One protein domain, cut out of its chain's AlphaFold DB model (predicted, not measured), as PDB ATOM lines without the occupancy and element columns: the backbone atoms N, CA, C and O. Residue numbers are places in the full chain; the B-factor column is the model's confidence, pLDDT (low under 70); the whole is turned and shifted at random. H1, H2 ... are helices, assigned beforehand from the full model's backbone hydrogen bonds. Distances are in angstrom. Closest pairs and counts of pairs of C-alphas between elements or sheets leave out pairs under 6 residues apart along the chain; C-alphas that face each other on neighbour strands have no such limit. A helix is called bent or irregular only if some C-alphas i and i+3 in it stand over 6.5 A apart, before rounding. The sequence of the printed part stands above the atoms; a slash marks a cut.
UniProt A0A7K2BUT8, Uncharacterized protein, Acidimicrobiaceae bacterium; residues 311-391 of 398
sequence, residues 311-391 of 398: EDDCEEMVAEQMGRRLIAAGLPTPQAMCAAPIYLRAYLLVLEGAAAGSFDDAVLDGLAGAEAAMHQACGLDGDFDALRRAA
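This is residues 311 to 391 of the 398 residues of an uncharacterized protein of Acidimicrobiaceae bacterium (UniProt A0A7K2BUT8). A helical hairpin, H2 and H3 side by side, has H1 slanting across the first half of H2 on the side away from H3. The short H4 lies beside the hairpin's open end, near the end of H1. The printed part has 81 residues with four named helices, H1 to H4 in order, and no named strand, and its class is all helix. It is compact, with a radius of gyration of the C-alphas of 12.6 A and spans of 36 by 29 by 20 A.

H2, residues 333 to 355, is the longest helix; it has a kink of 31 degrees near residue 341 and is irregular, but only just, with C-alphas 338 and 341 6.7 A apart. H3, residues 361 to 378, touches H2 at a shallow tilt of 8 degrees, opposite ways, a helical hairpin; their closest C-alphas, those of Gln 335 and Cys 378, are 5.4 A apart. H1, residues 311 to 328, touches H2 at a steep tilt of 58 degrees, opposite ways; their closest C-alphas, of Gly 323 and Ala 340, are 5.0 A apart. H4, residues 384 to 390, touches H1 through residues 325 to 328 of H1 alone, about perpendicular at 78 degrees; the closest C-alphas, of Leu 326 and Ala 390, are 5.5 A apart. H1 and H3 are apart, as are H2 and H4; H3 and H4 are only just apart, closest 8.1 A. The helix packing is mostly crossed, but only just: 1 of these 3 touching pairs is at a shallow tilt. Every O i to N i+4 pair is within hydrogen-bond range in H1, H3 and H4, and 17 of 19 are in H2.

H2 spans 32.4 A from C-alpha 333 at (2.238, -50.361, 26.076) to C-alpha 355. H3 spans 25.1 A. H1 spans 25.9 A from C-alpha 311 at (22.202, -35.932, 24.427), and H4 ends with C-alpha 390 at (3.714, -47.184, 13.223).

The two C-alphas farthest apart, of Pro 332 and Gly 357, are 36.0 A apart. The printed part has no cut, and its three links are tight. Mean pLDDT of the printed part is 76.6; 19 residues are under 70, among them 382 to 391.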
ATOM      1  N   GLU A 311      22.505 -35.046  25.558       62.16
ATOM      2  CA  GLU A 311      22.202 -35.932  24.427       62.16
ATOM      3  C   GLU A 311      21.320 -37.112  24.879       62.16
ATOM      4  O   GLU A 311      20.299 -37.388  24.254       62.16
ATOM      5  N   ASP A 312      21.615 -37.663  26.063       67.44
ATOM      6  CA  ASP A 312      20.803 -38.685  26.734       67.44
ATOM      7  C   ASP A 312      19.353 -38.227  27.011       67.44
ATOM      8  O   ASP A 312      18.413 -38.973  26.748       67.44
ATOM      9  N   ASP A 313      19.138 -36.996  27.494       72.19
ATOM     10  CA  ASP A 313      17.789 -36.470  27.758       72.19
ATOM     11  C   ASP A 313      16.985 -36.317  26.447       72.19
ATOM     12  O   ASP A 313      15.770 -36.523  26.419       72.19
ATOM     13  N   CYS A 314      17.652 -35.967  25.338       66.19
ATOM     14  CA  CYS A 314      17.014 -35.908  24.020       66.19
ATOM     15  C   CYS A 314      16.640 -37.302  23.506       66.19
ATOM     16  O   CYS A 314      15.524 -37.478  23.015       66.19
ATOM     17  N   GLU A 315      17.537 -38.286  23.629       75.44
ATOM     18  CA  GLU A 315      17.239 -39.674  23.261       75.44
ATOM     19  C   GLU A 315      16.049 -40.217  24.059       75.44
ATOM     20  O   GLU A 315      15.151 -40.827  23.479       75.44
ATOM     21  N   GLU A 316      15.990 -39.944  25.366       79.00
ATOM     22  CA  GLU A 316      14.878 -40.362  26.225       79.00
ATOM     23  C   GLU A 316      13.544 -39.725  25.803       79.00
ATOM     24  O   GLU A 316      12.543 -40.435  25.684       79.00
ATOM     25  N   MET A 317      13.512 -38.420  25.503       74.31
ATOM     26  CA  MET A 317      12.289 -37.751  25.033       74.31
ATOM     27  C   MET A 317      11.817 -38.272  23.671       74.31
ATOM     28  O   MET A 317      10.619 -38.491  23.470       74.31
ATOM     29  N   VAL A 318      12.735 -38.480  22.722       75.69
ATOM     30  CA  VAL A 318      12.387 -39.005  21.393       75.69
ATOM     31  C   VAL A 318      11.922 -40.456  21.506       75.69
ATOM     32  O   VAL A 318      10.920 -40.827  20.890       75.69
ATOM     33  N   ALA A 319      12.579 -41.269  22.338       79.88
ATOM     34  CA  ALA A 319      12.141 -42.628  22.627       79.88
ATOM     35  C   ALA A 319      10.753 -42.644  23.285       79.88
ATOM     36  O   ALA A 319       9.924 -43.485  22.942       79.88
ATOM     37  N   GLU A 320      10.445 -41.698  24.175       84.25
ATOM     38  CA  GLU A 320       9.115 -41.582  24.777       84.25
ATOM     39  C   GLU A 320       8.040 -41.242  23.733       84.25
ATOM     40  O   GLU A 320       7.001 -41.906  23.677       84.25
ATOM     41  N   GLN A 321       8.285 -40.250  22.871       80.12
ATOM     42  CA  GLN A 321       7.340 -39.875  21.812       80.12
ATOM     43  C   GLN A 321       7.146 -40.997  20.794       80.12
ATOM     44  O   GLN A 321       6.019 -41.295  20.387       80.12
ATOM     45  N   MET A 322       8.228 -41.686  20.438       79.75
ATOM     46  CA  MET A 322       8.155 -42.868  19.595       79.75
ATOM     47  C   MET A 322       7.342 -43.977  20.271       79.75
ATOM     48  O   MET A 322       6.462 -44.554  19.638       79.75
ATOM     49  N   GLY A 323       7.539 -44.215  21.570       83.94
ATOM     50  CA  GLY A 323       6.732 -45.147  22.356       83.94
ATOM     51  C   GLY A 323       5.240 -44.815  22.308       83.94
ATOM     52  O   GLY A 323       4.423 -45.697  22.049       83.94
ATOM     53  N   ARG A 324       4.868 -43.539  22.466       84.38
ATOM     54  CA  ARG A 324       3.470 -43.081  22.356       84.38
ATOM     55  C   ARG A 324       2.878 -43.343  20.967       84.38
ATOM     56  O   ARG A 324       1.745 -43.812  20.877       84.38
ATOM     57  N   ARG A 325       3.644 -43.112  19.896       77.38
ATOM     58  CA  ARG A 325       3.212 -43.411  18.517       77.38
ATOM     59  C   ARG A 325       3.038 -44.908  18.272       77.38
ATOM     60  O   ARG A 325       2.025 -45.314  17.707       77.38
ATOM     61  N   LEU A 326       3.960 -45.738  18.759       80.31
ATOM     62  CA  LEU A 326       3.835 -47.197  18.684       80.31
ATOM     63  C   LEU A 326       2.567 -47.686  19.405       80.31
ATOM     64  O   LEU A 326       1.854 -48.537  18.877       80.31
ATOM     65  N   ILE A 327       2.233 -47.102  20.564       84.88
ATOM     66  CA  ILE A 327       0.976 -47.393  21.275       84.88
ATOM     67  C   ILE A 327      -0.240 -47.012  20.428       84.88
ATOM     68  O   ILE A 327      -1.171 -47.808  20.299       84.88
ATOM     69  N   ALA A 328      -0.234 -45.817  19.829       82.06
ATOM     70  CA  ALA A 328      -1.328 -45.344  18.981       82.06
ATOM     71  C   ALA A 328      -1.542 -46.232  17.741       82.06
ATOM     72  O   ALA A 328      -2.673 -46.417  17.300       82.06
ATOM     73  N   ALA A 329      -0.474 -46.840  17.226       77.81
ATOM     74  CA  ALA A 329      -0.530 -47.794  16.124       77.81
ATOM     75  C   ALA A 329      -0.961 -49.217  16.534       77.81
ATOM     76  O   ALA A 329      -0.982 -50.122  15.700       77.81
ATOM     77  N   GLY A 330      -1.324 -49.421  17.803       83.44
ATOM     78  CA  GLY A 330      -1.876 -50.676  18.310       83.44
ATOM     79  C   GLY A 330      -0.870 -51.585  19.011       83.44
ATOM     80  O   GLY A 330      -1.251 -52.681  19.423       83.44
ATOM     81  N   LEU A 331       0.383 -51.154  19.198       81.88
ATOM     82  CA  LEU A 331       1.366 -51.932  19.947       81.88
ATOM     83  C   LEU A 331       1.058 -51.855  21.459       81.88
ATOM     84  O   LEU A 331       0.920 -50.759  22.010       81.88
ATOM     85  N   PRO A 332       0.963 -52.984  22.181       88.31
ATOM     86  CA  PRO A 332       0.778 -52.981  23.629       88.31
ATOM     87  C   PRO A 332       1.819 -52.120  24.361       88.31
ATOM     88  O   PRO A 332       3.013 -52.216  24.089       88.31
ATOM     89  N   THR A 333       1.384 -51.325  25.348       87.69
ATOM     90  CA  THR A 333       2.238 -50.361  26.076       87.69
ATOM     91  C   THR A 333       3.582 -50.928  26.551       87.69
ATOM     92  O   THR A 333       4.597 -50.278  26.309       87.69
ATOM     93  N   PRO A 334       3.666 -52.129  27.162       91.38
ATOM     94  CA  PRO A 334       4.957 -52.677  27.584       91.38
ATOM     95  C   PRO A 334       5.912 -52.948  26.412       91.38
ATOM     96  O   PRO A 334       7.118 -52.757  26.540       91.38
ATOM     97  N   GLN A 335       5.371 -53.367  25.266       89.12
ATOM     98  CA  GLN A 335       6.141 -53.681  24.064       89.12
ATOM     99  C   GLN A 335       6.568 -52.402  23.344       89.12
ATOM    100  O   GLN A 335       7.719 -52.295  22.943       89.12
ATOM    101  N   ALA A 336       5.685 -51.405  23.263       86.00
ATOM    102  CA  ALA A 336       5.990 -50.092  22.701       86.00
ATOM    103  C   ALA A 336       7.123 -49.380  23.449       86.00
ATOM    104  O   ALA A 336       8.074 -48.919  22.825       86.00
ATOM    105  N   MET A 337       7.065 -49.349  24.785       88.56
ATOM    106  CA  MET A 337       8.107 -48.718  25.606       88.56
ATOM    107  C   MET A 337       9.444 -49.471  25.539       88.56
ATOM    108  O   MET A 337      10.498 -48.857  25.665       88.56
ATOM    109  N   CYS A 338       9.412 -50.790  25.325       91.06
ATOM    110  CA  CYS A 338      10.612 -51.598  25.113       91.06
ATOM    111  C   CYS A 338      11.210 -51.400  23.709       91.06
ATOM    112  O   CYS A 338      12.425 -51.274  23.566       91.06
ATOM    113  N   ALA A 339      10.367 -51.360  22.674       86.00
ATOM    114  CA  ALA A 339      10.792 -51.289  21.280       86.00
ATOM    115  C   ALA A 339      11.276 -49.891  20.879       86.00
ATOM    116  O   ALA A 339      12.234 -49.779  20.120       86.00
ATOM    117  N   ALA A 340      10.662 -48.831  21.413       86.25
ATOM    118  CA  ALA A 340      10.971 -47.450  21.057       86.25
ATOM    119  C   ALA A 340      12.467 -47.069  21.141       86.25
ATOM    120  O   ALA A 340      12.977 -46.549  20.149       86.25
ATOM    121  N   PRO A 341      13.212 -47.348  22.232       85.38
ATOM    122  CA  PRO A 341      14.639 -47.016  22.293       85.38
ATOM    123  C   PRO A 341      15.502 -47.861  21.341       85.38
ATOM    124  O   PRO A 341      16.489 -47.365  20.800       85.38
ATOM    125  N   ILE A 342      15.139 -49.129  21.105       86.56
ATOM    126  CA  ILE A 342      15.865 -50.010  20.172       86.56
ATOM    127  C   ILE A 342      15.672 -49.509  18.738       86.56
ATOM    128  O   ILE A 342      16.634 -49.400  17.978       86.56
ATOM    129  N   TYR A 343      14.433 -49.154  18.398       80.38
ATOM    130  CA  TYR A 343      14.073 -48.599  17.102       80.38
ATOM    131  C   TYR A 343      14.746 -47.242  16.857       80.38
ATOM    132  O   TYR A 343      15.281 -47.016  15.777       80.38
ATOM    133  N   LEU A 344      14.796 -46.371  17.875       84.06
ATOM    134  CA  LEU A 344      15.470 -45.071  17.792       84.06
ATOM    135  C   LEU A 344      16.948 -45.221  17.438       84.06
ATOM    136  O   LEU A 344      17.418 -44.588  16.499       84.06
ATOM    137  N   ARG A 345      17.671 -46.100  18.137       83.69
ATOM    138  CA  ARG A 345      19.088 -46.350  17.841       83.69
ATOM    139  C   ARG A 345      19.317 -46.921  16.452       83.69
ATOM    140  O   ARG A 345      20.232 -46.483  15.762       83.69
ATOM    141  N   ALA A 346      18.498 -47.889  16.045       80.50
ATOM    142  CA  ALA A 346      18.588 -48.468  14.711       80.50
ATOM    143  C   ALA A 346      18.388 -47.397  13.630       80.50
ATOM    144  O   ALA A 346      19.098 -47.375  12.632       80.50
ATOM    145  N   TYR A 347      17.456 -46.476  13.867       76.19
ATOM    146  CA  TYR A 347      17.157 -45.381  12.960       76.19
ATOM    147  C   TYR A 347      18.266 -44.318  12.912       76.19
ATOM    148  O   TYR A 347      18.651 -43.891  11.827       76.19
ATOM    149  N   LEU A 348      18.835 -43.931  14.057       79.38
ATOM    150  CA  LEU A 348      19.976 -43.008  14.103       79.38
ATOM    151  C   LEU A 348      21.185 -43.567  13.339       79.38
ATOM    152  O   LEU A 348      21.781 -42.847  12.547       79.38
ATOM    153  N   LEU A 349      21.471 -44.866  13.478       77.25
ATOM    154  CA  LEU A 349      22.534 -45.533  12.721       77.25
ATOM    155  C   LEU A 349      22.301 -45.458  11.201       77.25
ATOM    156  O   LEU A 349      23.236 -45.257  10.428       77.25
ATOM    157  N   VAL A 350      21.046 -45.592  10.766       73.62
ATOM    158  CA  VAL A 350      20.665 -45.443   9.355       73.62
ATOM    159  C   VAL A 350      20.879 -44.015   8.867       73.62
ATOM    160  O   VAL A 350      21.420 -43.823   7.780       73.62
ATOM    161  N   LEU A 351      20.477 -43.016   9.657       72.25
ATOM    162  CA  LEU A 351      20.679 -41.610   9.313       72.25
ATOM    163  C   LEU A 351      22.165 -41.249   9.239       72.25
ATOM    164  O   LEU A 351      22.570 -40.546   8.316       72.25
ATOM    165  N   GLU A 352      22.982 -41.757  10.160       78.12
ATOM    166  CA  GLU A 352      24.435 -41.574  10.136       78.12
ATOM    167  C   GLU A 352      25.063 -42.204   8.887       78.12
ATOM    168  O   GLU A 352      25.849 -41.552   8.197       78.12
ATOM    169  N   GLY A 353      24.670 -43.434   8.542       70.50
ATOM    170  CA  GLY A 353      25.121 -44.101   7.317       70.50
ATOM    171  C   GLY A 353      24.693 -43.360   6.044       70.50
ATOM    172  O   GLY A 353      25.490 -43.183   5.120       70.50
ATOM    173  N   ALA A 354      23.457 -42.853   6.012       67.50
ATOM    174  CA  ALA A 354      22.946 -42.038   4.913       67.50
ATOM    175  C   ALA A 354      23.716 -40.717   4.769       67.50
ATOM    176  O   ALA A 354      24.119 -40.359   3.663       67.50
ATOM    177  N   ALA A 355      23.969 -40.019   5.880       67.81
ATOM    178  CA  ALA A 355      24.739 -38.777   5.906       67.81
ATOM    179  C   ALA A 355      26.200 -38.988   5.475       67.81
ATOM    180  O   ALA A 355      26.792 -38.113   4.842       67.81
ATOM    181  N   ALA A 356      26.769 -40.161   5.757       73.75
ATOM    182  CA  ALA A 356      28.088 -40.562   5.278       73.75
ATOM    183  C   ALA A 356      28.114 -40.940   3.781       73.75
ATOM    184  O   ALA A 356      29.186 -41.206   3.235       73.75
ATOM    185  N   GLY A 357      26.959 -40.972   3.101       71.12
ATOM    186  CA  GLY A 357      26.846 -41.418   1.710       71.12
ATOM    187  C   GLY A 357      27.155 -42.908   1.525       71.12
ATOM    188  O   GLY A 357      27.406 -43.352   0.406       71.12
ATOM    189  N   SER A 358      27.153 -43.681   2.612       69.00
ATOM    190  CA  SER A 358      27.469 -45.104   2.633       69.00
ATOM    191  C   SER A 358      26.311 -45.866   3.262       69.00
ATOM    192  O   SER A 358      26.308 -46.180   4.451       69.00
ATOM    193  N   PHE A 359      25.314 -46.179   2.440       69.56
ATOM    194  CA  PHE A 359      24.314 -47.188   2.775       69.56
ATOM    195  C   PHE A 359      24.928 -48.569   2.504       69.56
ATOM    196  O   PHE A 359      24.666 -49.196   1.479       69.56
ATOM    197  N   ASP A 360      25.867 -48.968   3.359       78.06
ATOM    198  CA  ASP A 360      26.571 -50.239   3.235       78.06
ATOM    199  C   ASP A 360      25.791 -51.393   3.889       78.06
ATOM    200  O   ASP A 360      24.766 -51.202   4.552       78.06
ATOM    201  N   ASP A 361      26.276 -52.621   3.686       73.44
ATOM    202  CA  ASP A 361      25.665 -53.828   4.250       73.44
ATOM    203  C   ASP A 361      25.596 -53.780   5.791       73.44
ATOM    204  O   ASP A 361      24.710 -54.394   6.382       73.44
ATOM    205  N   ALA A 362      26.460 -53.000   6.458       68.19
ATOM    206  CA  ALA A 362      26.471 -52.883   7.914       68.19
ATOM    207  C   ALA A 362      25.257 -52.106   8.454       68.19
ATOM    208  O   ALA A 362      24.754 -52.435   9.530       68.19
ATOM    209  N   VAL A 363      24.742 -51.121   7.709       69.12
ATOM    210  CA  VAL A 363      23.498 -50.410   8.057       69.12
ATOM    211  C   VAL A 363      22.288 -51.346   7.959       69.12
ATOM    212  O   VAL A 363      21.442 -51.375   8.857       69.12
ATOM    213  N   LEU A 364      22.217 -52.148   6.893       70.69
ATOM    214  CA  LEU A 364      21.141 -53.126   6.692       70.69
ATOM    215  C   LEU A 364      21.201 -54.261   7.724       70.69
ATOM    216  O   LEU A 364      20.170 -54.636   8.284       70.69
ATOM    217  N   ASP A 365      22.400 -54.751   8.037       74.38
ATOM    218  CA  ASP A 365      22.625 -55.737   9.096       74.38
ATOM    219  C   ASP A 365      22.309 -55.162  10.484       74.38
ATOM    220  O   ASP A 365      21.771 -55.866  11.340       74.38
ATOM    221  N   GLY A 366      22.577 -53.872  10.708       73.25
ATOM    222  CA  GLY A 366      22.200 -53.151  11.924       73.25
ATOM    223  C   GLY A 366      20.683 -53.070  12.107       73.25
ATOM    224  O   GLY A 366      20.180 -53.340  13.199       73.25
ATOM    225  N   LEU A 367      19.942 -52.785  11.032       75.31
ATOM    226  CA  LEU A 367      18.476 -52.803  11.028       75.31
ATOM    227  C   LEU A 367      17.915 -54.205  11.291       75.31
ATOM    228  O   LEU A 367      17.048 -54.370  12.152       75.31
ATOM    229  N   ALA A 368      18.434 -55.222  10.603       77.62
ATOM    230  CA  ALA A 368      18.026 -56.610  10.808       77.62
ATOM    231  C   ALA A 368      18.361 -57.102  12.231       77.62
ATOM    232  O   ALA A 368      17.574 -57.810  12.864       77.62
ATOM    233  N   GLY A 369      19.511 -56.687  12.766       80.25
ATOM    234  CA  GLY A 369      19.928 -56.954  14.139       80.25
ATOM    235  C   GLY A 369      19.032 -56.270  15.170       80.25
ATOM    236  O   GLY A 369      18.683 -56.887  16.177       80.25
ATOM    237  N   ALA A 370      18.604 -55.033  14.914       80.00
ATOM    238  CA  ALA A 370      17.651 -54.325  15.761       80.00
ATOM    239  C   ALA A 370      16.268 -54.988  15.750       80.00
ATOM    240  O   ALA A 370      15.646 -55.114  16.805       80.00
ATOM    241  N   GLU A 371      15.812 -55.470  14.592       79.88
ATOM    242  CA  GLU A 371      14.585 -56.264  14.453       79.88
ATOM    243  C   GLU A 371      14.657 -57.553  15.282       79.88
ATOM    244  O   GLU A 371      13.792 -57.799  16.130       79.88
ATOM    245  N   ALA A 372      15.746 -58.312  15.159       79.62
ATOM    246  CA  ALA A 372      15.973 -59.502  15.977       79.62
ATOM    247  C   ALA A 372      16.057 -59.181  17.486       79.62
ATOM    248  O   ALA A 372      15.498 -59.909  18.313       79.62
ATOM    249  N   ALA A 373      16.710 -58.075  17.854       79.50
ATOM    250  CA  ALA A 373      16.810 -57.622  19.238       79.50
ATOM    251  C   ALA A 373      15.446 -57.215  19.814       79.50
ATOM    252  O   ALA A 373      15.147 -57.568  20.952       79.50
ATOM    253  N   MET A 374      14.590 -56.539  19.042       81.25
ATOM    254  CA  MET A 374      13.221 -56.204  19.455       81.25
ATOM    255  C   MET A 374      12.368 -57.456  19.673       81.25
ATOM    256  O   MET A 374      11.659 -57.535  20.678       81.25
ATOM    257  N   HIS A 375      12.468 -58.459  18.797       82.69
ATOM    258  CA  HIS A 375      11.793 -59.748  18.995       82.69
ATOM    259  C   HIS A 375      12.215 -60.392  20.320       82.69
ATOM    260  O   HIS A 375      11.373 -60.735  21.151       82.69
ATOM    261  N   GLN A 376      13.526 -60.509  20.545       83.75
ATOM    262  CA  GLN A 376      14.068 -61.205  21.708       83.75
ATOM    263  C   GLN A 376      13.846 -60.442  23.023       83.75
ATOM    264  O   GLN A 376      13.564 -61.061  24.049       83.75
ATOM    265  N   ALA A 377      13.986 -59.116  23.008       83.75
ATOM    266  CA  ALA A 377      13.908 -58.284  24.206       83.75
ATOM    267  C   ALA A 377      12.470 -57.896  24.566       83.75
ATOM    268  O   ALA A 377      12.133 -57.832  25.748       83.75
ATOM    269  N   CYS A 378      11.623 -57.650  23.565       87.12
ATOM    270  CA  CYS A 378      10.287 -57.092  23.767       87.12
ATOM    271  C   CYS A 378       9.160 -58.110  23.547       87.12
ATOM    272  O   CYS A 378       7.997 -57.774  23.769       87.12
ATOM    273  N   GLY A 379       9.470 -59.348  23.141       85.31
ATOM    274  CA  GLY A 379       8.462 -60.384  22.897       85.31
ATOM    275  C   GLY A 379       7.513 -60.022  21.753       85.31
ATOM    276  O   GLY A 379       6.319 -60.320  21.812       85.31
ATOM    277  N   LEU A 380       8.029 -59.310  20.750       77.56
ATOM    278  CA  LEU A 380       7.306 -58.958  19.533       77.56
ATOM    279  C   LEU A 380       7.384 -60.127  18.553       77.56
ATOM    280  O   LEU A 380       8.171 -60.110  17.616       77.56
ATOM    281  N   ASP A 381       6.581 -61.164  18.772       70.25
ATOM    282  CA  ASP A 381       6.497 -62.286  17.839       70.25
ATOM    283  C   ASP A 381       5.601 -61.918  16.642       70.25
ATOM    284  O   ASP A 381       4.413 -62.229  16.607       70.25
ATOM    285  N   GLY A 382       6.176 -61.247  15.638       56.94
ATOM    286  CA  GLY A 382       5.636 -61.250  14.271       56.94
ATOM    287  C   GLY A 382       4.723 -60.097  13.846       56.94
ATOM    288  O   GLY A 382       4.235 -60.137  12.721       56.94
ATOM    289  N   ASP A 383       4.533 -59.054  14.658       65.31
ATOM    290  CA  ASP A 383       3.785 -57.849  14.240       65.31
ATOM    291  C   ASP A 383       4.716 -56.700  13.811       65.31
ATOM    292  O   ASP A 383       4.514 -55.523  14.115       65.31
ATOM    293  N   PHE A 384       5.789 -57.049  13.094       64.38
ATOM    294  CA  PHE A 384       6.715 -56.061  12.540       64.38
ATOM    295  C   PHE A 384       6.052 -55.182  11.480       64.38
ATOM    296  O   PHE A 384       6.469 -54.050  11.265       64.38
ATOM    297  N   ASP A 385       4.969 -55.661  10.870       66.06
ATOM    298  CA  ASP A 385       4.137 -54.861   9.978       66.06
ATOM    299  C   ASP A 385       3.341 -53.788  10.734       66.06
ATOM    300  O   ASP A 385       3.084 -52.725  10.169       66.06
ATOM    301  N   ALA A 386       2.946 -54.010  11.994       63.69
ATOM    302  CA  ALA A 386       2.421 -52.935  12.838       63.69
ATOM    303  C   ALA A 386       3.523 -51.925  13.166       63.69
ATOM    304  O   ALA A 386       3.306 -50.732  13.000       63.69
ATOM    305  N   LEU A 387       4.729 -52.385  13.513       61.34
ATOM    306  CA  LEU A 387       5.891 -51.518  13.743       61.34
ATOM    307  C   LEU A 387       6.290 -50.707  12.506       61.34
ATOM    308  O   LEU A 387       6.511 -49.513  12.629       61.34
ATOM    309  N   ARG A 388       6.309 -51.300  11.310       68.25
ATOM    310  CA  ARG A 388       6.597 -50.602  10.045       68.25
ATOM    311  C   ARG A 388       5.509 -49.600   9.663       68.25
ATOM    312  O   ARG A 388       5.817 -48.589   9.047       68.25
ATOM    313  N   ARG A 389       4.247 -49.865  10.023       64.75
ATOM    314  CA  ARG A 389       3.128 -48.920   9.843       64.75
ATOM    315  C   ARG A 389       3.115 -47.811  10.898       64.75
ATOM    316  O   ARG A 389       2.627 -46.723  10.616       64.75
ATOM    317  N   ALA A 390       3.622 -48.101  12.093       58.50
ATOM    318  CA  ALA A 390       3.714 -47.184  13.223       58.50
ATOM    319  C   ALA A 390       4.961 -46.300  13.180       58.50
ATOM    320  O   ALA A 390       4.966 -45.198  13.733       58.50
ATOM    321  N   ALA A 391       6.033 -46.822  12.586       54.44
ATOM    322  CA  ALA A 391       7.301 -46.147  12.460       54.44
ATOM    323  C   ALA A 391       7.080 -44.835  11.708       54.44
ATOM    324  O   ALA A 391       6.472 -44.846  10.632       54.44
TER     325      ALA A 391